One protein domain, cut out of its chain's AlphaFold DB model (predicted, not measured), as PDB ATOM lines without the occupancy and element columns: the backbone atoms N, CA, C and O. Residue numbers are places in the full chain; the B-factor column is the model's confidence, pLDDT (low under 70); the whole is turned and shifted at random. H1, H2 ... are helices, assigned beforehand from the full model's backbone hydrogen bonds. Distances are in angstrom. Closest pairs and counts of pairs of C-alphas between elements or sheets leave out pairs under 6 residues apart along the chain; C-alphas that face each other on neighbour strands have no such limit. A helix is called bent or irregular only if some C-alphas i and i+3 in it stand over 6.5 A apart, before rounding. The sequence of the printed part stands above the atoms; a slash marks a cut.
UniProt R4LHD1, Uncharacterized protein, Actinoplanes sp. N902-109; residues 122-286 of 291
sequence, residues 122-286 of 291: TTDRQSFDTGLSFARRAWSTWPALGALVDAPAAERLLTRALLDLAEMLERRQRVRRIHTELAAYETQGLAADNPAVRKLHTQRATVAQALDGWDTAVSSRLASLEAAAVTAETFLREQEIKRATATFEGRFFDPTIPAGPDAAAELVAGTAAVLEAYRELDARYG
ATOM      1  N   THR A 122      13.822  62.921  15.621       95.75
ATOM      2  CA  THR A 122      13.547  64.340  15.348       95.75
ATOM      3  C   THR A 122      12.242  64.546  14.573       95.75
ATOM      4  O   THR A 122      11.510  65.489  14.868       95.75
ATOM      5  N   THR A 123      11.925  63.670  13.618       95.81
ATOM      6  CA  THR A 123      10.711  63.770  12.789       95.81
ATOM      7  C   THR A 123       9.465  63.497  13.622       95.81
ATOM      8  O   THR A 123       8.458  64.198  13.509       95.81
ATOM      9  N   ASP A 124       9.533  62.489  14.494       97.75
ATOM     10  CA  ASP A 124       8.433  62.133  15.391       97.75
ATOM     11  C   ASP A 124       8.208  63.229  16.441       97.75
ATOM     12  O   ASP A 124       7.070  63.631  16.686       97.75
ATOM     13  N   ARG A 125       9.289  63.805  16.978       97.81
ATOM     14  CA  ARG A 125       9.230  64.959  17.885       97.81
ATOM     15  C   ARG A 125       8.582  66.181  17.229       97.81
ATOM     16  O   ARG A 125       7.684  66.768  17.821       97.81
ATOM     17  N   GLN A 126       8.983  66.523  16.002       97.69
ATOM     18  CA  GLN A 126       8.378  67.625  15.241       97.69
ATOM     19  C   GLN A 126       6.895  67.374  14.955       97.69
ATOM     20  O   GLN A 126       6.081  68.271  15.144       97.69
ATOM     21  N   SER A 127       6.532  66.147  14.564       98.19
ATOM     22  CA  SER A 127       5.132  65.763  14.329       98.19
ATOM     23  C   SER A 127       4.285  65.962  15.592       98.19
ATOM     24  O   SER A 127       3.190  66.519  15.529       98.19
ATOM     25  N   PHE A 128       4.806  65.552  16.753       98.44
ATOM     26  CA  PHE A 128       4.133  65.767  18.030       98.44
ATOM     27  C   PHE A 128       4.011  67.255  18.378       98.44
ATOM     28  O   PHE A 128       2.940  67.698  18.783       98.44
ATOM     29  N   ASP A 129       5.072  68.043  18.179       97.50
ATOM     30  CA  ASP A 129       5.057  69.489  18.426       97.50
ATOM     31  C   ASP A 129       4.039  70.215  17.534       97.50
ATOM     32  O   ASP A 129       3.325  71.103  18.008       97.50
ATOM     33  N   THR A 130       3.900  69.800  16.271       98.31
ATOM     34  CA  THR A 130       2.846  70.283  15.373       98.31
ATOM     35  C   THR A 130       1.460  69.973  15.939       98.31
ATOM     36  O   THR A 130       0.651  70.890  16.085       98.31
ATOM     37  N   GLY A 131       1.198  68.725  16.342       98.00
ATOM     38  CA  GLY A 131      -0.071  68.342  16.970       98.00
ATOM     39  C   GLY A 131      -0.367  69.136  18.247       98.00
ATOM     40  O   GLY A 131      -1.485  69.613  18.443       98.00
ATOM     41  N   LEU A 132       0.655  69.362  19.077       97.19
ATOM     42  CA  LEU A 132       0.544  70.163  20.292       97.19
ATOM     43  C   LEU A 132       0.208  71.628  19.989       97.19
ATOM     44  O   LEU A 132      -0.593  72.235  20.695       97.19
ATOM     45  N   SER A 133       0.779  72.190  18.920       97.50
ATOM     46  CA  SER A 133       0.474  73.554  18.482       97.50
ATOM     47  C   SER A 133      -0.981  73.706  18.023       97.50
ATOM     48  O   SER A 133      -1.632  74.683  18.394       97.50
ATOM     49  N   PHE A 134      -1.526  72.722  17.295       97.69
ATOM     50  CA  PHE A 134      -2.938  72.708  16.901       97.69
ATOM     51  C   PHE A 134      -3.854  72.589  18.115       97.69
ATOM     52  O   PHE A 134      -4.804  73.357  18.248       97.69
ATOM     53  N   ALA A 135      -3.521  71.701  19.053       95.75
ATOM     54  CA  ALA A 135      -4.263  71.560  20.297       95.75
ATOM     55  C   ALA A 135      -4.266  72.857  21.123       95.75
ATOM     56  O   ALA A 135      -5.319  73.307  21.569       95.75
ATOM     57  N   ARG A 136      -3.111  73.512  21.274       95.62
ATOM     58  CA  ARG A 136      -3.007  74.789  21.991       95.62
ATOM     59  C   ARG A 136      -3.840  75.890  21.325       95.62
ATOM     60  O   ARG A 136      -4.507  76.655  22.020       95.62
ATOM     61  N   ARG A 137      -3.827  75.954  19.989       95.69
ATOM     62  CA  ARG A 137      -4.661  76.879  19.207       95.69
ATOM     63  C   ARG A 137      -6.145  76.628  19.448       95.69
ATOM     64  O   ARG A 137      -6.836  77.550  19.875       95.69
ATOM     65  N   ALA A 138      -6.609  75.387  19.302       93.31
ATOM     66  CA  ALA A 138      -7.990  75.010  19.604       93.31
ATOM     67  C   ALA A 138      -8.374  75.392  21.045       93.31
ATOM     68  O   ALA A 138      -9.381  76.064  21.259       93.31
ATOM     69  N   TRP A 139      -7.524  75.072  22.026       92.25
ATOM     70  CA  TRP A 139      -7.749  75.399  23.436       92.25
ATOM     71  C   TRP A 139      -7.915  76.904  23.680       92.25
ATOM     72  O   TRP A 139      -8.800  77.323  24.427       92.25
ATOM     73  N   SER A 140      -7.103  77.733  23.017       92.56
ATOM     74  CA  SER A 140      -7.150  79.192  23.173       92.56
ATOM     75  C   SER A 140      -8.493  79.813  22.765       92.56
ATOM     76  O   SER A 140      -8.832  80.900  23.231       92.56
ATOM     77  N   THR A 141      -9.287  79.106  21.952       91.75
ATOM     78  CA  THR A 141     -10.615  79.558  21.513       91.75
ATOM     79  C   THR A 141     -11.733  79.245  22.514       91.75
ATOM     80  O   THR A 141     -12.754  79.937  22.533       91.75
ATOM     81  N   TRP A 142     -11.560  78.246  23.392       88.38
ATOM     82  CA  TRP A 142     -12.632  77.761  24.273       88.38
ATOM     83  C   TRP A 142     -13.224  78.800  25.229       88.38
ATOM     84  O   TRP A 142     -14.450  78.813  25.361       88.38
ATOM     85  N   PRO A 143     -12.448  79.710  25.853       86.69
ATOM     86  CA  PRO A 143     -13.030  80.745  26.706       86.69
ATOM     87  C   PRO A 143     -14.083  81.603  25.990       86.69
ATOM     88  O   PRO A 143     -15.052  82.032  26.614       86.69
ATOM     89  N   ALA A 144     -13.922  81.825  24.682       87.00
ATOM     90  CA  ALA A 144     -14.857  82.602  23.874       87.00
ATOM     91  C   ALA A 144     -16.039  81.770  23.339       87.00
ATOM     92  O   ALA A 144     -17.088  82.337  23.028       87.00
ATOM     93  N   LEU A 145     -15.894  80.441  23.269       83.12
ATOM     94  CA  LEU A 145     -16.970  79.510  22.910       83.12
ATOM     95  C   LEU A 145     -17.981  79.322  24.057       83.12
ATOM     96  O   LEU A 145     -19.156  79.053  23.805       83.12
ATOM     97  N   GLY A 146     -17.565  79.551  25.307       79.56
ATOM     98  CA  GLY A 146     -18.464  79.659  26.458       79.56
ATOM     99  C   GLY A 146     -19.374  78.438  26.625       79.56
ATOM    100  O   GLY A 146     -18.897  77.315  26.706       79.56
ATOM    101  N   ALA A 147     -20.691  78.661  26.675       80.12
ATOM    102  CA  ALA A 147     -21.692  77.611  26.890       80.12
ATOM    103  C   ALA A 147     -21.956  76.704  25.669       80.12
ATOM    104  O   ALA A 147     -22.705  75.739  25.790       80.12
ATOM    105  N   LEU A 148     -21.385  77.007  24.496       84.62
ATOM    106  CA  LEU A 148     -21.588  76.198  23.283       84.62
ATOM    107  C   LEU A 148     -20.828  74.868  23.328       84.62
ATOM    108  O   LEU A 148     -21.194  73.933  22.621       84.62
ATOM    109  N   VAL A 149     -19.766  74.792  24.133       84.19
ATOM    110  CA  VAL A 149     -18.905  73.616  24.259       84.19
ATOM    111  C   VAL A 149     -18.717  73.307  25.738       84.19
ATOM    112  O   VAL A 149     -18.356  74.187  26.519       84.19
ATOM    113  N   ASP A 150     -18.914  72.048  26.129       88.19
ATOM    114  CA  ASP A 150     -18.481  71.562  27.440       88.19
ATOM    115  C   ASP A 150     -16.944  71.535  27.471       88.19
ATOM    116  O   ASP A 150     -16.308  70.569  27.044       88.19
ATOM    117  N   ALA A 151     -16.342  72.641  27.918       86.75
ATOM    118  CA  ALA A 151     -14.894  72.831  27.915       86.75
ATOM    119  C   ALA A 151     -14.135  71.697  28.641       86.75
ATOM    120  O   ALA A 151     -13.176  71.189  28.065       86.75
ATOM    121  N   PRO A 152     -14.557  71.219  29.831       87.56
ATOM    122  CA  PRO A 152     -13.990  70.016  30.443       87.56
ATOM    123  C   PRO A 152     -14.022  68.757  29.564       87.56
ATOM    124  O   PRO A 152     -13.061  67.988  29.574       87.56
ATOM    125  N   ALA A 153     -15.108  68.500  28.828       88.81
ATOM    126  CA  ALA A 153     -15.184  67.340  27.935       88.81
ATOM    127  C   ALA A 153     -14.275  67.503  26.710       88.81
ATOM    128  O   ALA A 153     -13.534  66.580  26.369       88.81
ATOM    129  N   ALA A 154     -14.268  68.691  26.102       89.00
ATOM    130  CA  ALA A 154     -13.384  69.013  24.987       89.00
ATOM    131  C   ALA A 154     -11.898  68.934  25.389       89.00
ATOM    132  O   ALA A 154     -11.077  68.413  24.634       89.00
ATOM    133  N   GLU A 155     -11.558  69.370  26.608       90.06
ATOM    134  CA  GLU A 155     -10.217  69.257  27.192       90.06
ATOM    135  C   GLU A 155      -9.763  67.801  27.304       90.06
ATOM    136  O   GLU A 155      -8.659  67.478  26.859       90.06
ATOM    137  N   ARG A 156     -10.618  66.913  27.825       90.69
ATOM    138  CA  ARG A 156     -10.335  65.470  27.912       90.69
ATOM    139  C   ARG A 156     -10.126  64.845  26.539       90.69
ATOM    140  O   ARG A 156      -9.164  64.104  26.339       90.69
ATOM    141  N   LEU A 157     -11.001  65.161  25.584       92.00
ATOM    142  CA  LEU A 157     -10.917  64.646  24.216       92.00
ATOM    143  C   LEU A 157      -9.619  65.075  23.525       92.00
ATOM    144  O   LEU A 157      -8.920  64.245  22.947       92.00
ATOM    145  N   LEU A 158      -9.255  66.355  23.634       93.69
ATOM    146  CA  LEU A 158      -8.027  66.878  23.044       93.69
ATOM    147  C   LEU A 158      -6.780  66.283  23.707       93.69
ATOM    148  O   LEU A 158      -5.821  65.907  23.030       93.69
ATOM    149  N   THR A 159      -6.813  66.149  25.031       94.06
ATOM    150  CA  THR A 159      -5.732  65.539  25.804       94.06
ATOM    151  C   THR A 159      -5.540  64.068  25.430       94.06
ATOM    152  O   THR A 159      -4.408  63.620  25.229       94.06
ATOM    153  N   ARG A 160      -6.637  63.322  25.257       94.25
ATOM    154  CA  ARG A 160      -6.611  61.940  24.766       94.25
ATOM    155  C   ARG A 160      -6.069  61.858  23.342       94.25
ATOM    156  O   ARG A 160      -5.192  61.043  23.089       94.25
ATOM    157  N   ALA A 161      -6.502  62.742  22.444       95.81
ATOM    158  CA  ALA A 161      -6.010  62.768  21.071       95.81
ATOM    159  C   ALA A 161      -4.493  63.030  20.985       95.81
ATOM    160  O   ALA A 161      -3.818  62.432  20.145       95.81
ATOM    161  N   LEU A 162      -3.945  63.881  21.861       97.38
ATOM    162  CA  LEU A 162      -2.498  64.096  21.979       97.38
ATOM    163  C   LEU A 162      -1.771  62.865  22.526       97.38
ATOM    164  O   LEU A 162      -0.699  62.517  22.035       97.38
ATOM    165  N   LEU A 163      -2.340  62.197  23.527       96.19
ATOM    166  CA  LEU A 163      -1.759  60.974  24.070       96.19
ATOM    167  C   LEU A 163      -1.725  59.853  23.023       96.19
ATOM    168  O   LEU A 163      -0.678  59.235  22.838       96.19
ATOM    169  N   ASP A 164      -2.829  59.642  22.304       96.50
ATOM    170  CA  ASP A 164      -2.908  58.686  21.199       96.50
ATOM    171  C   ASP A 164      -1.861  59.013  20.126       96.50
ATOM    172  O   ASP A 164      -1.170  58.126  19.634       96.50
ATOM    173  N   LEU A 165      -1.697  60.297  19.775       98.06
ATOM    174  CA  LEU A 165      -0.675  60.722  18.819       98.06
ATOM    175  C   LEU A 165       0.735  60.353  19.307       98.06
ATOM    176  O   LEU A 165       1.527  59.833  18.522       98.06
ATOM    177  N   ALA A 166       1.053  60.580  20.585       98.06
ATOM    178  CA  ALA A 166       2.344  60.192  21.157       98.06
ATOM    179  C   ALA A 166       2.568  58.673  21.099       98.06
ATOM    180  O   ALA A 166       3.655  58.224  20.731       98.06
ATOM    181  N   GLU A 167       1.537  57.885  21.401       97.31
ATOM    182  CA  GLU A 167       1.580  56.428  21.296       97.31
ATOM    183  C   GLU A 167       1.832  55.966  19.852       97.31
ATOM    184  O   GLU A 167       2.711  55.137  19.601       97.31
ATOM    185  N   MET A 168       1.093  56.520  18.885       97.81
ATOM    186  CA  MET A 168       1.251  56.206  17.460       97.81
ATOM    187  C   MET A 168       2.673  56.514  16.975       97.81
ATOM    188  O   MET A 168       3.275  55.708  16.262       97.81
ATOM    189  N   LEU A 169       3.229  57.652  17.391       98.31
ATOM    190  CA  LEU A 169       4.589  58.061  17.049       98.31
ATOM    191  C   LEU A 169       5.645  57.143  17.685       98.31
ATOM    192  O   LEU A 169       6.578  56.736  16.998       98.31
ATOM    193  N   GLU A 170       5.485  56.733  18.948       97.62
ATOM    194  CA  GLU A 170       6.409  55.780  19.582       97.62
ATOM    195  C   GLU A 170       6.368  54.405  18.886       97.62
ATOM    196  O   GLU A 170       7.410  53.777  18.645       97.62
ATOM    197  N   ARG A 171       5.170  53.936  18.509       96.94
ATOM    198  CA  ARG A 171       4.995  52.702  17.726       96.94
ATOM    199  C   ARG A 171       5.672  52.824  16.359       96.94
ATOM    200  O   ARG A 171       6.434  51.926  15.994       96.94
ATOM    201  N   ARG A 172       5.487  53.942  15.650       97.75
ATOM    202  CA  ARG A 172       6.169  54.235  14.379       97.75
ATOM    203  C   ARG A 172       7.693  54.210  14.531       97.75
ATOM    204  O   ARG A 172       8.359  53.516  13.763       97.75
ATOM    205  N   GLN A 173       8.246  54.874  15.549       97.50
ATOM    206  CA  GLN A 173       9.686  54.862  15.844       97.50
ATOM    207  C   GLN A 173      10.205  53.432  16.051       97.50
ATOM    208  O   GLN A 173      11.273  53.063  15.556       97.50
ATOM    209  N   ARG A 174       9.446  52.590  16.766       96.56
ATOM    210  CA  ARG A 174       9.805  51.182  16.982       96.56
ATOM    211  C   ARG A 174       9.858  50.401  15.670       96.56
ATOM    212  O   ARG A 174      10.824  49.674  15.455       96.56
ATOM    213  N   VAL A 175       8.871  50.578  14.792       97.25
ATOM    214  CA  VAL A 175       8.860  49.934  13.470       97.25
ATOM    215  C   VAL A 175      10.023  50.441  12.608       97.25
ATOM    216  O   VAL A 175      10.678  49.632  11.955       97.25
ATOM    217  N   ARG A 176      10.366  51.737  12.664       97.06
ATOM    218  CA  ARG A 176      11.541  52.287  11.959       97.06
ATOM    219  C   ARG A 176      12.847  51.672  12.450       97.06
ATOM    220  O   ARG A 176      13.697  51.340  11.632       97.06
ATOM    221  N   ARG A 177      13.003  51.461  13.763       96.88
ATOM    222  CA  ARG A 177      14.175  50.752  14.307       96.88
ATOM    223  C   ARG A 177      14.275  49.332  13.761       96.88
ATOM    224  O   ARG A 177      15.324  48.976  13.243       96.88
ATOM    225  N   ILE A 178      13.173  48.579  13.772       96.88
ATOM    226  CA  ILE A 178      13.123  47.227  13.192       96.88
ATOM    227  C   ILE A 178      13.466  47.265  11.697       96.88
ATOM    228  O   ILE A 178      14.212  46.419  11.218       96.88
ATOM    229  N   HIS A 179      12.960  48.251  10.953       96.00
ATOM    230  CA  HIS A 179      13.287  48.422   9.538       96.00
ATOM    231  C   HIS A 179      14.793  48.622   9.322       96.00
ATOM    232  O   HIS A 179      15.392  47.941   8.489       96.00
ATOM    233  N   THR A 180      15.416  49.506  10.102       95.88
ATOM    234  CA  THR A 180      16.860  49.770  10.046       95.88
ATOM    235  C   THR A 180      17.684  48.549  10.460       95.88
ATOM    236  O   THR A 180      18.652  48.213   9.782       95.88
ATOM    237  N   GLU A 181      17.285  47.841  11.518       95.94
ATOM    238  CA  GLU A 181      17.917  46.587  11.952       95.94
ATOM    239  C   GLU A 181      17.828  45.514  10.860       95.94
ATOM    240  O   GLU A 181      18.829  44.892  10.510       95.94
ATOM    241  N   LEU A 182      16.649  45.345  10.249       94.69
ATOM    242  CA  LEU A 182      16.463  44.414   9.141       94.69
ATOM    243  C   LEU A 182      17.307  44.801   7.929       94.69
ATOM    244  O   LEU A 182      17.807  43.910   7.246       94.69
ATOM    245  N   ALA A 183      17.457  46.094   7.633       92.31
ATOM    246  CA  ALA A 183      18.272  46.598   6.529       92.31
ATOM    247  C   ALA A 183      19.776  46.360   6.743       92.31
ATOM    248  O   ALA A 183      20.489  46.138   5.766       92.31
ATOM    249  N   ALA A 184      20.238  46.337   7.997       93.50
ATOM    250  CA  ALA A 184      21.642  46.119   8.343       93.50
ATOM    251  C   ALA A 184      22.131  44.678   8.103       93.50
ATOM    252  O   ALA A 184      23.335  44.459   7.998       93.50
ATOM    253  N   TYR A 185      21.234  43.689   7.994       91.56
ATOM    254  CA  TYR A 185      21.643  42.323   7.659       91.56
ATOM    255  C   TYR A 185      22.191  42.237   6.229       91.56
ATOM    256  O   TYR A 185      21.467  42.446   5.247       91.56
ATOM    257  N   GLU A 186      23.467  41.874   6.124       82.56
ATOM    258  CA  GLU A 186      24.137  41.602   4.858       82.56
ATOM    259  C   GLU A 186      23.690  40.256   4.281       82.56
ATOM    260  O   GLU A 186      23.665  39.228   4.957       82.56
ATOM    261  N   THR A 187      23.349  40.255   2.996       84.06
ATOM    262  CA  THR A 187      23.031  39.047   2.217       84.06
ATOM    263  C   THR A 187      24.185  38.630   1.305       84.06
ATOM    264  O   THR A 187      24.031  37.738   0.469       84.06
ATOM    265  N   GLN A 188      25.349  39.272   1.449       77.94
ATOM    266  CA  GLN A 188      26.515  39.024   0.608       77.94
ATOM    267  C   GLN A 188      27.000  37.576   0.768       77.94
ATOM    268  O   GLN A 188      27.133  37.062   1.874       77.94
ATOM    269  N   GLY A 189      27.244  36.904  -0.361       80.50
ATOM    270  CA  GLY A 189      27.694  35.509  -0.398       80.50
ATOM    271  C   GLY A 189      26.581  34.456  -0.341       80.50
ATOM    272  O   GLY A 189      26.874  33.271  -0.496       80.50
ATOM    273  N   LEU A 190      25.311  34.848  -0.182       87.38
ATOM    274  CA  LEU A 190      24.169  33.936  -0.284       87.38
ATOM    275  C   LEU A 190      23.478  34.080  -1.646       87.38
ATOM    276  O   LEU A 190      23.278  35.186  -2.144       87.38
ATOM    277  N   ALA A 191      23.077  32.954  -2.241       89.19
ATOM    278  CA  ALA A 191      22.253  32.964  -3.447       89.19
ATOM    279  C   ALA A 191      20.884  33.609  -3.166       89.19
ATOM    280  O   ALA A 191      20.311  33.409  -2.093       89.19
ATOM    281  N   ALA A 192      20.333  34.328  -4.149       86.31
ATOM    282  CA  ALA A 192      19.037  35.004  -4.025       86.31
ATOM    283  C   ALA A 192      17.881  34.040  -3.684       86.31
ATOM    284  O   ALA A 192      16.963  34.404  -2.949       86.31
ATOM    285  N   ASP A 193      17.968  32.789  -4.145       89.94
ATOM    286  CA  ASP A 193      16.959  31.752  -3.900       89.94
ATOM    287  C   ASP A 193      17.066  31.097  -2.516       89.94
ATOM    288  O   ASP A 193      16.224  30.271  -2.151       89.94
ATOM    289  N   ASN A 194      18.071  31.463  -1.712       94.81
ATOM    290  CA  ASN A 194      18.203  30.952  -0.354       94.81
ATOM    291  C   ASN A 194      16.934  31.304   0.458       94.81
ATOM    292  O   ASN A 194      16.535  32.476   0.504       94.81
ATOM    293  N   PRO A 195      16.297  30.330   1.139       94.12
ATOM    294  CA  PRO A 195      15.075  30.571   1.904       94.12
ATOM    295  C   PRO A 195      15.228  31.674   2.963       94.12
ATOM    296  O   PRO A 195      14.267  32.395   3.233       94.12
ATOM    297  N   ALA A 196      16.427  31.856   3.529       92.75
ATOM    298  CA  ALA A 196      16.711  32.927   4.480       92.75
ATOM    299  C   ALA A 196      16.673  34.320   3.824       92.75
ATOM    300  O   ALA A 196      16.060  35.236   4.371       92.75
ATOM    301  N   VAL A 197      17.253  34.463   2.625       94.62
ATOM    302  CA  VAL A 197      17.256  35.720   1.854       94.62
ATOM    303  C   VAL A 197      15.830  36.092   1.445       94.62
ATOM    304  O   VAL A 197      15.392  37.221   1.674       94.62
ATOM    305  N   ARG A 198      15.049  35.127   0.946       94.50
ATOM    306  CA  ARG A 198      13.628  35.335   0.613       94.50
ATOM    307  C   ARG A 198      12.786  35.749   1.823       94.50
ATOM    308  O   ARG A 198      11.953  36.654   1.717       94.50
ATOM    309  N   LYS A 199      12.998  35.108   2.979       95.38
ATOM    310  CA  LYS A 199      12.296  35.451   4.224       95.38
ATOM    311  C   LYS A 199      12.639  36.869   4.684       95.38
ATOM    312  O   LYS A 199      11.724  37.617   5.018       95.38
ATOM    313  N   LEU A 200      13.915  37.255   4.636       95.06
ATOM    314  CA  LEU A 200      14.362  38.608   4.972       95.06
ATOM    315  C   LEU A 200      13.738  39.661   4.044       95.06
ATOM    316  O   LEU A 200      13.229  40.669   4.527       95.06
ATOM    317  N   HIS A 201      13.706  39.415   2.729       94.12
ATOM    318  CA  HIS A 201      13.033  40.305   1.776       94.12
ATOM    319  C   HIS A 201      11.543  40.470   2.084       94.12
ATOM    320  O   HIS A 201      11.040  41.591   2.084       94.12
ATOM    321  N   THR A 202      10.856  39.370   2.400       96.25
ATOM    322  CA  THR A 202       9.436  39.403   2.776       96.25
ATOM    323  C   THR A 202       9.232  40.234   4.043       96.25
ATOM    324  O   THR A 202       8.382  41.116   4.064       96.25
ATOM    325  N   GLN A 203      10.053  40.019   5.077       96.75
ATOM    326  CA  GLN A 203       9.983  40.787   6.323       96.75
ATOM    327  C   GLN A 203      10.249  42.280   6.104       96.75
ATOM    328  O   GLN A 203       9.509  43.106   6.634       96.75
ATOM    329  N   ARG A 204      11.253  42.637   5.293       96.44
ATOM    330  CA  ARG A 204      11.530  44.035   4.927       96.44
ATOM    331  C   ARG A 204      10.330  44.677   4.224       96.44
ATOM    332  O   ARG A 204       9.938  45.773   4.609       96.44
ATOM    333  N   ALA A 205       9.715  43.983   3.265       96.44
ATOM    334  CA  ALA A 205       8.528  44.476   2.565       96.44
ATOM    335  C   ALA A 205       7.331  44.673   3.512       96.44
ATOM    336  O   ALA A 205       6.679  45.713   3.470       96.44
ATOM    337  N   THR A 206       7.074  43.720   4.414       97.62
ATOM    338  CA  THR A 206       6.003  43.837   5.417       97.62
ATOM    339  C   THR A 206       6.231  45.012   6.367       97.62
ATOM    340  O   THR A 206       5.296  45.751   6.667       97.62
ATOM    341  N   VAL A 207       7.466  45.212   6.835       97.75
ATOM    342  CA  VAL A 207       7.802  46.333   7.724       97.75
ATOM    343  C   VAL A 207       7.692  47.674   6.995       97.75
ATOM    344  O   VAL A 207       7.166  48.618   7.576       97.75
ATOM    345  N   ALA A 208       8.118  47.756   5.732       97.06
ATOM    346  CA  ALA A 208       7.946  48.955   4.910       97.06
ATOM    347  C   ALA A 208       6.459  49.310   4.735       97.06
ATOM    348  O   ALA A 208       6.058  50.430   5.028       97.06
ATOM    349  N   GLN A 209       5.616  48.330   4.395       97.69
ATOM    350  CA  GLN A 209       4.168  48.539   4.295       97.69
ATOM    351  C   GLN A 209       3.547  48.989   5.629       97.69
ATOM    352  O   GLN A 209       2.652  49.834   5.654       97.69
ATOM    353  N   ALA A 210       4.016  48.441   6.754       96.81
ATOM    354  CA  ALA A 210       3.561  48.869   8.073       96.81
ATOM    355  C   ALA A 210       3.956  50.326   8.371       96.81
ATOM    356  O   ALA A 210       3.165  51.049   8.975       96.81
ATOM    357  N   LEU A 211       5.149  50.765   7.952       97.00
ATOM    358  CA  LEU A 211       5.583  52.159   8.088       97.00
ATOM    359  C   LEU A 211       4.695  53.115   7.293       97.00
ATOM    360  O   LEU A 211       4.233  54.094   7.873       97.00
ATOM    361  N   ASP A 212       4.379  52.789   6.040       97.31
ATOM    362  CA  ASP A 212       3.482  53.605   5.209       97.31
ATOM    363  C   ASP A 212       2.088  53.745   5.852       97.31
ATOM    364  O   ASP A 212       1.478  54.822   5.853       97.31
ATOM    365  N   GLY A 213       1.592  52.661   6.463       97.56
ATOM    366  CA  GLY A 213       0.348  52.668   7.231       97.56
ATOM    367  C   GLY A 213       0.408  53.596   8.448       97.56
ATOM    368  O   GLY A 213      -0.521  54.373   8.680       97.56
ATOM    369  N   TRP A 214       1.511  53.568   9.204       97.12
ATOM    370  CA  TRP A 214       1.722  54.477  10.335       97.12
ATOM    371  C   TRP A 214       1.850  55.936   9.900       97.12
ATOM    372  O   TRP A 214       1.274  56.802  10.555       97.12
ATOM    373  N   ASP A 215       2.560  56.219   8.808       96.25
ATOM    374  CA  ASP A 215       2.693  57.576   8.272       96.25
ATOM    375  C   ASP A 215       1.327  58.138   7.864       96.25
ATOM    376  O   ASP A 215       0.956  59.229   8.295       96.25
ATOM    377  N   THR A 216       0.522  57.344   7.152       97.62
ATOM    378  CA  THR A 216      -0.855  57.713   6.789       97.62
ATOM    379  C   THR A 216      -1.713  57.991   8.027       97.62
ATOM    380  O   THR A 216      -2.423  58.999   8.086       97.62
ATOM    381  N   ALA A 217      -1.637  57.128   9.044       96.19
ATOM    382  CA  ALA A 217      -2.423  57.273  10.264       96.19
ATOM    383  C   ALA A 217      -2.016  58.518  11.076       96.19
ATOM    384  O   ALA A 217      -2.881  59.240  11.574       96.19
ATOM    385  N   VAL A 218      -0.713  58.804  11.185       97.69
ATOM    386  CA  VAL A 218      -0.195  60.013  11.848       97.69
ATOM    387  C   VAL A 218      -0.632  61.270  11.098       97.69
ATOM    388  O   VAL A 218      -1.137  62.200  11.725       97.69
ATOM    389  N   SER A 219      -0.508  61.297   9.768       97.50
ATOM    390  CA  SER A 219      -0.964  62.426   8.949       97.50
ATOM    391  C   SER A 219      -2.465  62.670   9.092       97.50
ATOM    392  O   SER A 219      -2.882  63.810   9.283       97.50
ATOM    393  N   SER A 220      -3.278  61.610   9.081       96.69
ATOM    394  CA  SER A 220      -4.721  61.705   9.322       96.69
ATOM    395  C   SER A 220      -5.031  62.273  10.712       96.69
ATOM    396  O   SER A 220      -5.874  63.163  10.848       96.69
ATOM    397  N   ARG A 221      -4.304  61.831  11.748       95.56
ATOM    398  CA  ARG A 221      -4.462  62.354  13.111       95.56
ATOM    399  C   ARG A 221      -4.125  63.842  13.192       95.56
ATOM    400  O   ARG A 221      -4.900  64.603  13.767       95.56
ATOM    401  N   LEU A 222      -3.008  64.263  12.603       97.94
ATOM    402  CA  LEU A 222      -2.606  65.671  12.574       97.94
ATOM    403  C   LEU A 222      -3.621  66.536  11.826       97.94
ATOM    404  O   LEU A 222      -4.007  67.577  12.349       97.94
ATOM    405  N   ALA A 223      -4.118  66.071  10.677       96.88
ATOM    406  CA  ALA A 223      -5.160  66.763   9.923       96.88
ATOM    407  C   ALA A 223      -6.452  66.929  10.743       96.88
ATOM    408  O   ALA A 223      -7.077  67.983  10.691       96.88
ATOM    409  N   SER A 224      -6.834  65.933  11.553       94.81
ATOM    410  CA  SER A 224      -8.011  66.052  12.430       94.81
ATOM    411  C   SER A 224      -7.832  67.097  13.543       94.81
ATOM    412  O   SER A 224      -8.754  67.862  13.822       94.81
ATOM    413  N   LEU A 225      -6.637  67.184  14.144       96.25
ATOM    414  CA  LEU A 225      -6.314  68.209  15.145       96.25
ATOM    415  C   LEU A 225      -6.274  69.609  14.522       96.25
ATOM    416  O   LEU A 225      -6.765  70.568  15.118       96.25
ATOM    417  N   GLU A 226      -5.713  69.725  13.319       97.81
ATOM    418  CA  GLU A 226      -5.698  70.970  12.555       97.81
ATOM    419  C   GLU A 226      -7.115  71.429  12.204       97.81
ATOM    420  O   GLU A 226      -7.465  72.578  12.464       97.81
ATOM    421  N   ALA A 227      -7.949  70.528  11.679       94.12
ATOM    422  CA  ALA A 227      -9.335  70.822  11.337       94.12
ATOM    423  C   ALA A 227     -10.121  71.316  12.558       94.12
ATOM    424  O   ALA A 227     -10.851  72.302  12.451       94.12
ATOM    425  N   ALA A 228      -9.927  70.700  13.729       92.06
ATOM    426  CA  ALA A 228     -10.540  71.156  14.974       92.06
ATOM    427  C   ALA A 228     -10.094  72.582  15.348       92.06
ATOM    428  O   ALA A 228     -10.932  73.423  15.678       92.06
ATOM    429  N   ALA A 229      -8.795  72.885  15.245       94.50
ATOM    430  CA  ALA A 229      -8.263  74.219  15.524       94.50
ATOM    431  C   ALA A 229      -8.805  75.278  14.550       94.50
ATOM    432  O   ALA A 229      -9.318  76.309  14.982       94.50
ATOM    433  N   VAL A 230      -8.750  75.006  13.242       96.19
ATOM    434  CA  VAL A 230      -9.233  75.916  12.190       96.19
ATOM    435  C   VAL A 230     -10.734  76.165  12.321       96.19
ATOM    436  O   VAL A 230     -11.183  77.304  12.194       96.19
ATOM    437  N   THR A 231     -11.512  75.123  12.610       93.12
ATOM    438  CA  THR A 231     -12.964  75.229  12.800       93.12
ATOM    439  C   THR A 231     -13.294  76.127  13.989       93.12
ATOM    440  O   THR A 231     -14.125  77.029  13.875       93.12
ATOM    441  N   ALA A 232     -12.604  75.940  15.117       91.00
ATOM    442  CA  ALA A 232     -12.831  76.745  16.310       91.00
ATOM    443  C   ALA A 232     -12.450  78.224  16.101       91.00
ATOM    444  O   ALA A 232     -13.197  79.123  16.490       91.00
ATOM    445  N   GLU A 233     -11.329  78.491  15.427       94.44
ATOM    446  CA  GLU A 233     -10.888  79.852  15.089       94.44
ATOM    447  C   GLU A 233     -11.838  80.549  14.103       94.44
ATOM    448  O   GLU A 233     -12.182  81.719  14.286       94.44
ATOM    449  N   THR A 234     -12.293  79.831  13.073       93.06
ATOM    450  CA  THR A 234     -13.221  80.363  12.063       93.06
ATOM    451  C   THR A 234     -14.554  80.733  12.702       93.06
ATOM    452  O   THR A 234     -15.051  81.837  12.485       93.06
ATOM    453  N   PHE A 235     -15.080  79.872  13.576       89.62
ATOM    454  CA  PHE A 235     -16.310  80.154  14.307       89.62
ATOM    455  C   PHE A 235     -16.204  81.419  15.172       89.62
ATOM    456  O   PHE A 235     -17.128  82.235  15.195       89.62
ATOM    457  N   LEU A 236     -15.079  81.626  15.870       90.88
ATOM    458  CA  LEU A 236     -14.879  82.855  16.644       90.88
ATOM    459  C   LEU A 236     -14.861  84.096  15.755       90.88
ATOM    460  O   LEU A 236     -15.520  85.085  16.076       90.88
ATOM    461  N   ARG A 237     -14.172  84.027  14.613       91.94
ATOM    462  CA  ARG A 237     -14.139  85.130  13.650       91.94
ATOM    463  C   ARG A 237     -15.534  85.452  13.106       91.94
ATOM    464  O   ARG A 237     -15.889  86.623  13.001       91.94
ATOM    465  N   GLU A 238     -16.349  84.443  12.811       91.25
ATOM    466  CA  GLU A 238     -17.744  84.640  12.401       91.25
ATOM    467  C   GLU A 238     -18.584  85.302  13.503       91.25
ATOM    468  O   GLU A 238     -19.360  86.218  13.223       91.25
ATOM    469  N   GLN A 239     -18.420  84.887  14.763       88.25
ATOM    470  CA  GLN A 239     -19.102  85.506  15.908       88.25
ATOM    471  C   GLN A 239     -18.697  86.972  16.098       88.25
ATOM    472  O   GLN A 239     -19.546  87.817  16.387       88.25
ATOM    473  N   GLU A 240     -17.417  87.297  15.920       89.44
ATOM    474  CA  GLU A 240     -16.917  88.672  15.973       89.44
ATOM    475  C   GLU A 240     -17.517  89.541  14.864       89.44
ATOM    476  O   GLU A 240     -18.021  90.629  15.154       89.44
ATOM    477  N   ILE A 241     -17.543  89.043  13.622       90.94
ATOM    478  CA  ILE A 241     -18.165  89.738  12.486       90.94
ATOM    479  C   ILE A 241     -19.654  89.968  12.760       90.94
ATOM    480  O   ILE A 241     -20.125  91.094  12.631       90.94
ATOM    481  N   LYS A 242     -20.388  88.949  13.221       85.12
ATOM    482  CA  LYS A 242     -21.822  89.072  13.536       85.12
ATOM    483  C   LYS A 242     -22.090  90.112  14.627       85.12
ATOM    484  O   LYS A 242     -22.998  90.927  14.481       85.12
ATOM    485  N   ARG A 243     -21.285  90.143  15.698       86.88
ATOM    486  CA  ARG A 243     -21.401  91.162  16.761       86.88
ATOM    487  C   ARG A 243     -21.089  92.567  16.248       86.88
ATOM    488  O   ARG A 243     -21.779  93.516  16.627       86.88
ATOM    489  N   ALA A 244     -20.076  92.709  15.394       86.44
ATOM    490  CA  ALA A 244     -19.747  93.982  14.768       86.44
ATOM    491  C   ALA A 244     -20.906  94.471  13.887       86.44
ATOM    492  O   ALA A 244     -21.364  95.597  14.075       86.44
ATOM    493  N   THR A 245     -21.442  93.614  13.012       84.88
ATOM    494  CA  THR A 245     -22.593  93.929  12.152       84.88
ATOM    495  C   THR A 245     -23.816  94.326  12.973       84.88
ATOM    496  O   THR A 245     -24.350  95.402  12.743       84.88
ATOM    497  N   ALA A 246     -24.188  93.559  14.003       82.06
ATOM    498  CA  ALA A 246     -25.312  93.903  14.879       82.06
ATOM    499  C   ALA A 246     -25.119  95.260  15.589       82.06
ATOM    500  O   ALA A 246     -26.067  96.022  15.774       82.06
ATOM    501  N   THR A 247     -23.878  95.598  15.960       79.50
ATOM    502  CA  THR A 247     -23.545  96.901  16.560       79.50
ATOM    503  C   THR A 247     -23.672  98.044  15.548       79.50
ATOM    504  O   THR A 247     -24.104  99.139  15.912       79.50
ATOM    505  N   PHE A 248     -23.294  97.818  14.287       73.44
ATOM    506  CA  PHE A 248     -23.453  98.801  13.213       73.44
ATOM    507  C   PHE A 248     -24.914  98.962  12.795       73.44
ATOM    508  O   PHE A 248     -25.372 100.094  12.676       73.44
ATOM    509  N   GLU A 249     -25.666  97.872  12.661       68.00
ATOM    510  CA  GLU A 249     -27.111  97.896  12.430       68.00
ATOM    511  C   GLU A 249     -27.811  98.686  13.538       68.00
ATOM    512  O   GLU A 249     -28.503  99.658  13.250       68.00
ATOM    513  N   GLY A 250     -27.526  98.403  14.812       66.00
ATOM    514  CA  GLY A 250     -28.076  99.169  15.936       66.00
ATOM    515  C   GLY A 250     -27.724 100.667  15.938       66.00
ATOM    516  O   GLY A 250     -28.390 101.441  16.620       66.00
ATOM    517  N   ARG A 251     -26.703 101.096  15.182       59.75
ATOM    518  CA  ARG A 251     -26.335 102.513  14.990       59.75
ATOM    519  C   ARG A 251     -26.923 103.140  13.723       59.75
ATOM    520  O   ARG A 251     -27.039 104.360  13.680       59.75
ATOM    521  N   PHE A 252     -27.253 102.341  12.709       54.66
ATOM    522  CA  PHE A 252     -27.803 102.799  11.426       54.66
ATOM    523  C   PHE A 252     -29.329 102.660  11.326       54.66
ATOM    524  O   PHE A 252     -29.929 103.282  10.451       54.66
ATOM    525  N   PHE A 253     -29.968 101.893  12.212       50.16
ATOM    526  CA  PHE A 253     -31.413 101.688  12.195       50.16
ATOM    527  C   PHE A 253     -32.207 102.885  12.742       50.16
ATOM    528  O   PHE A 253     -32.552 102.971  13.920       50.16
ATOM    529  N   ASP A 254     -32.543 103.774  11.808       52.88
ATOM    530  CA  ASP A 254     -33.881 104.354  11.644       52.88
ATOM    531  C   ASP A 254     -34.916 103.196  11.521       52.88
ATOM    532  O   ASP A 254     -34.680 102.276  10.732       52.88
ATOM    533  N   PRO A 255     -36.009 103.140  12.310       48.34
ATOM    534  CA  PRO A 255     -36.865 101.949  12.515       48.34
ATOM    535  C   PRO A 255     -37.694 101.419  11.316       48.34
ATOM    536  O   PRO A 255     -38.772 100.863  11.519       48.34
ATOM    537  N   THR A 256     -37.240 101.533  10.064       50.25
ATOM    538  CA  THR A 256     -38.056 101.223   8.868       50.25
ATOM    539  C   THR A 256     -37.580 100.088   7.944       50.25
ATOM    540  O   THR A 256     -38.261  99.842   6.950       50.25
ATOM    541  N   ILE A 257     -36.509  99.326   8.234       52.59
ATOM    542  CA  ILE A 257     -36.059  98.222   7.339       52.59
ATOM    543  C   ILE A 257     -36.119  96.836   8.038       52.59
ATOM    544  O   ILE A 257     -35.612  96.678   9.145       52.59
ATOM    545  N   PRO A 258     -36.746  95.800   7.446       52.81
ATOM    546  CA  PRO A 258     -36.818  94.466   8.053       52.81
ATOM    547  C   PRO A 258     -35.513  93.663   7.875       52.81
ATOM    548  O   PRO A 258     -34.935  93.638   6.789       52.81
ATOM    549  N   ALA A 259     -35.078  92.965   8.932       57.50
ATOM    550  CA  ALA A 259     -33.943  92.037   8.903       57.50
ATOM    551  C   ALA A 259     -34.271  90.765   8.090       57.50
ATOM    552  O   ALA A 259     -35.347  90.183   8.240       57.50
ATOM    553  N   GLY A 260     -33.348  90.343   7.219       55.19
ATOM    554  CA  GLY A 260     -33.539  89.224   6.288       55.19
ATOM    555  C   GLY A 260     -33.361  87.830   6.924       55.19
ATOM    556  O   GLY A 260     -32.571  87.675   7.856       55.19
ATOM    557  N   PRO A 261     -34.056  86.796   6.414       58.22
ATOM    558  CA  PRO A 261     -34.088  85.439   6.982       58.22
ATOM    559  C   PRO A 261     -32.765  84.643   6.910       58.22
ATOM    560  O   PRO A 261     -32.627  83.639   7.610       58.22
ATOM    561  N   ASP A 262     -31.777  85.081   6.125       62.84
ATOM    562  CA  ASP A 262     -30.581  84.281   5.809       62.84
ATOM    563  C   ASP A 262     -29.543  84.204   6.947       62.84
ATOM    564  O   ASP A 262     -28.891  83.175   7.134       62.84
ATOM    565  N   ALA A 263     -29.431  85.235   7.791       56.25
ATOM    566  CA  ALA A 263     -28.414  85.280   8.851       56.25
ATOM    567  C   ALA A 263     -28.628  84.218   9.952       56.25
ATOM    568  O   ALA A 263     -27.671  83.717  10.556       56.25
ATOM    569  N   ALA A 264     -29.889  83.859  10.211       56.28
ATOM    570  CA  ALA A 264     -30.240  82.795  11.146       56.28
ATOM    571  C   ALA A 264     -29.897  81.409  10.573       56.28
ATOM    572  O   ALA A 264     -29.376  80.561  11.298       56.28
ATOM    573  N   ALA A 265     -30.124  81.195   9.271       66.81
ATOM    574  CA  ALA A 265     -29.797  79.944   8.590       66.81
ATOM    575  C   ALA A 265     -28.279  79.690   8.555       66.81
ATOM    576  O   ALA A 265     -27.834  78.579   8.847       66.81
ATOM    577  N   GLU A 266     -27.471  80.726   8.309       64.38
ATOM    578  CA  GLU A 266     -26.005  80.620   8.348       64.38
ATOM    579  C   GLU A 266     -25.464  80.303   9.754       64.38
ATOM    580  O   GLU A 266     -24.497  79.556   9.898       64.38
ATOM    581  N   LEU A 267     -26.084  80.824  10.825       60.12
ATOM    582  CA  LEU A 267     -25.695  80.491  12.206       60.12
ATOM    583  C   LEU A 267     -25.962  79.018  12.537       60.12
ATOM    584  O   LEU A 267     -25.130  78.364  13.173       60.12
ATOM    585  N   VAL A 268     -27.115  78.506  12.109       69.25
ATOM    586  CA  VAL A 268     -27.478  77.096  12.284       69.25
ATOM    587  C   VAL A 268     -26.521  76.194  11.498       69.25
ATOM    588  O   VAL A 268     -26.063  75.191  12.038       69.25
ATOM    589  N   ALA A 269     -26.139  76.574  10.274       70.19
ATOM    590  CA  ALA A 269     -25.163  75.823   9.483       70.19
ATOM    591  C   ALA A 269     -23.766  75.795  10.137       70.19
ATOM    592  O   ALA A 269     -23.176  74.723  10.275       70.19
ATOM    593  N   GLY A 270     -23.258  76.943  10.607       66.62
ATOM    594  CA  GLY A 270     -21.949  77.023  11.268       66.62
ATOM    595  C   GLY A 270     -21.896  76.267  12.601       66.62
ATOM    596  O   GLY A 270     -20.952  75.525  12.863       66.62
ATOM    597  N   THR A 271     -22.938  76.379  13.434       69.75
ATOM    598  CA  THR A 271     -23.029  75.599  14.685       69.75
ATOM    599  C   THR A 271     -23.156  74.099  14.429       69.75
ATOM    600  O   THR A 271     -22.523  73.317  15.137       69.75
ATOM    601  N   ALA A 272     -23.898  73.684  13.397       72.81
ATOM    602  CA  ALA A 272     -23.981  72.280  13.003       72.81
ATOM    603  C   ALA A 272     -22.620  71.728  12.553       72.81
ATOM    604  O   ALA A 272     -22.257  70.633  12.969       72.81
ATOM    605  N   ALA A 273     -21.839  72.493  11.783       73.31
ATOM    606  CA  ALA A 273     -20.503  72.086  11.346       73.31
ATOM    607  C   ALA A 273     -19.524  71.912  12.522       73.31
ATOM    608  O   ALA A 273     -18.796  70.920  12.577       73.31
ATOM    609  N   VAL A 274     -19.542  72.829  13.501       70.19
ATOM    610  CA  VAL A 274     -18.729  72.710  14.726       70.19
ATOM    611  C   VAL A 274     -19.137  71.473  15.526       70.19
ATOM    612  O   VAL A 274     -18.279  70.689  15.928       70.19
ATOM    613  N   LEU A 275     -20.439  71.273  15.746       75.62
ATOM    614  CA  LEU A 275     -20.945  70.113  16.484       75.62
ATOM    615  C   LEU A 275     -20.626  68.797  15.772       75.62
ATOM    616  O   LEU A 275     -20.301  67.823  16.444       75.62
ATOM    617  N   GLU A 276     -20.678  68.765  14.443       83.56
ATOM    618  CA  GLU A 276     -20.321  67.581  13.663       83.56
ATOM    619  C   GLU A 276     -18.827  67.264  13.770       83.56
ATOM    620  O   GLU A 276     -18.468  66.116  14.019       83.56
ATOM    621  N   ALA A 277     -17.954  68.274  13.711       77.31
ATOM    622  CA  ALA A 277     -16.522  68.084  13.940       77.31
ATOM    623  C   ALA A 277     -16.232  67.532  15.351       77.31
ATOM    624  O   ALA A 277     -15.409  66.630  15.508       77.31
ATOM    625  N   TYR A 278     -16.937  68.021  16.381       70.81
ATOM    626  CA  TYR A 278     -16.832  67.468  17.737       70.81
ATOM    627  C   TYR A 278     -17.385  66.045  17.835       70.81
ATOM    628  O   TYR A 278     -16.778  65.222  18.513       70.81
ATOM    629  N   ARG A 279     -18.493  65.732  17.156       81.19
ATOM    630  CA  ARG A 279     -19.044  64.372  17.107       81.19
ATOM    631  C   ARG A 279     -18.130  63.404  16.382       81.19
ATOM    632  O   ARG A 279     -18.032  62.273  16.823       81.19
ATOM    633  N   GLU A 280     -17.454  63.809  15.312       80.25
ATOM    634  CA  GLU A 280     -16.466  62.948  14.657       80.25
ATOM    635  C   GLU A 280     -15.294  62.662  15.604       80.25
ATOM    636  O   GLU A 280     -14.804  61.534  15.686       80.25
ATOM    637  N   LEU A 281     -14.871  63.675  16.364       76.81
ATOM    638  CA  LEU A 281     -13.812  63.539  17.356       76.81
ATOM    639  C   LEU A 281     -14.246  62.636  18.528       76.81
ATOM    640  O   LEU A 281     -13.468  61.793  18.968       76.81
ATOM    641  N   ASP A 282     -15.496  62.745  18.979       77.50
ATOM    642  CA  ASP A 282     -16.091  61.892  20.014       77.50
ATOM    643  C   ASP A 282     -16.385  60.467  19.512       77.50
ATOM    644  O   ASP A 282     -16.077  59.497  20.186       77.50
ATOM    645  N   ALA A 283     -16.860  60.281  18.282       81.94
ATOM    646  CA  ALA A 283     -17.047  58.956  17.689       81.94
ATOM    647  C   ALA A 283     -15.717  58.205  17.521       81.94
ATOM    648  O   ALA A 283     -15.692  56.975  17.493       81.94
ATOM    649  N   ARG A 284     -14.605  58.938  17.389       79.12
ATOM    650  CA  ARG A 284     -13.269  58.364  17.204       79.12
ATOM    651  C   ARG A 284     -12.503  58.180  18.523       79.12
ATOM    652  O   ARG A 284     -11.651  57.295  18.573       79.12
ATOM    653  N   TYR A 285     -12.779  58.981  19.565       74.38
ATOM    654  CA  TYR A 285     -12.017  58.995  20.837       74.38
ATOM    655  C   TYR A 285     -12.855  58.985  22.116       74.38
ATOM    656  O   TYR A 285     -12.297  58.976  23.224       74.38
ATOM    657  N   GLY A 286     -14.174  59.002  21.990       65.19
ATOM    658  CA  GLY A 286     -15.099  58.781  23.085       65.19
ATOM    659  C   GLY A 286     -14.747  57.465  23.776       65.19
ATOM    660  O   GLY A 286     -14.164  56.565  23.163       65.19
TER     661      GLY A 286
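Overview. This is residues 122 to 286 of the 291 residues of an uncharacterized protein of Actinoplanes sp. N902-109 (UniProt R4LHD1). A long rod is built round one very long helix, H3, with H1 and H2 packed on it as an up-and-down bundle of three, each helix running against the one before. H4 folds back after H3 and packs on it through H3's residues 228 to 235, while residues 243 to 248 and 250 to 258 stick out free at one end. The printed part has 165 residues with four named helices, in the order H1, H2, H3, H4, and no named strand: all helix. It is extended, with a radius of gyration of the C-alphas of 24.9 A and spans of 93 by 27 by 26 A.

Along the chain. H1, residues 122 to 148, begins at C-alpha 122 (13.547, 64.340, 15.348) and measures 37.9 A. It has a kink of 60 degrees near residue 142 and is irregular: C-alphas 144 and 147 are 9.0 A apart. H2, residues 151 to 184, measures 49.3 A. H3, residues 195 to 252, measures 84.5 A. H4, residues 262 to 285, measures 34.8 A and ends at C-alpha 285 (-12.017, 58.995, 20.837).

Arrangement. H1 and H2, a helical hairpin, touch at a shallow tilt of 10 degrees, opposite ways; their closest C-alphas, of Asp 124 and Leu 169, are 5.8 A apart. H3 touches H1 with residues 222 to 236 alone, closest at the C-alphas of Ala 138 and Ala 229, 4.2 A. H3 touches H2 with residues 200 to 221 alone, closest at the C-alphas of Arg 172 and Trp 214, 6.0 A. H3 and H4, a helical hairpin, touch at a shallow tilt of 29 degrees, with the C-alphas of Thr 231 and Val 274 closest at 6.6 A. H1 and H4 are apart. Every O i to N i+4 pair is within hydrogen-bond range in H2, H3 and H4, and 17 of 23 are in H1.

Size, cuts and confidence. The C-alphas of Gly 189 and Pro 255, the two farthest apart, are 93.5 A apart. The printed part has no cut, and no link is long. The model's confidence is under 70 at residues 249 to 268, 270 to 271 and 286.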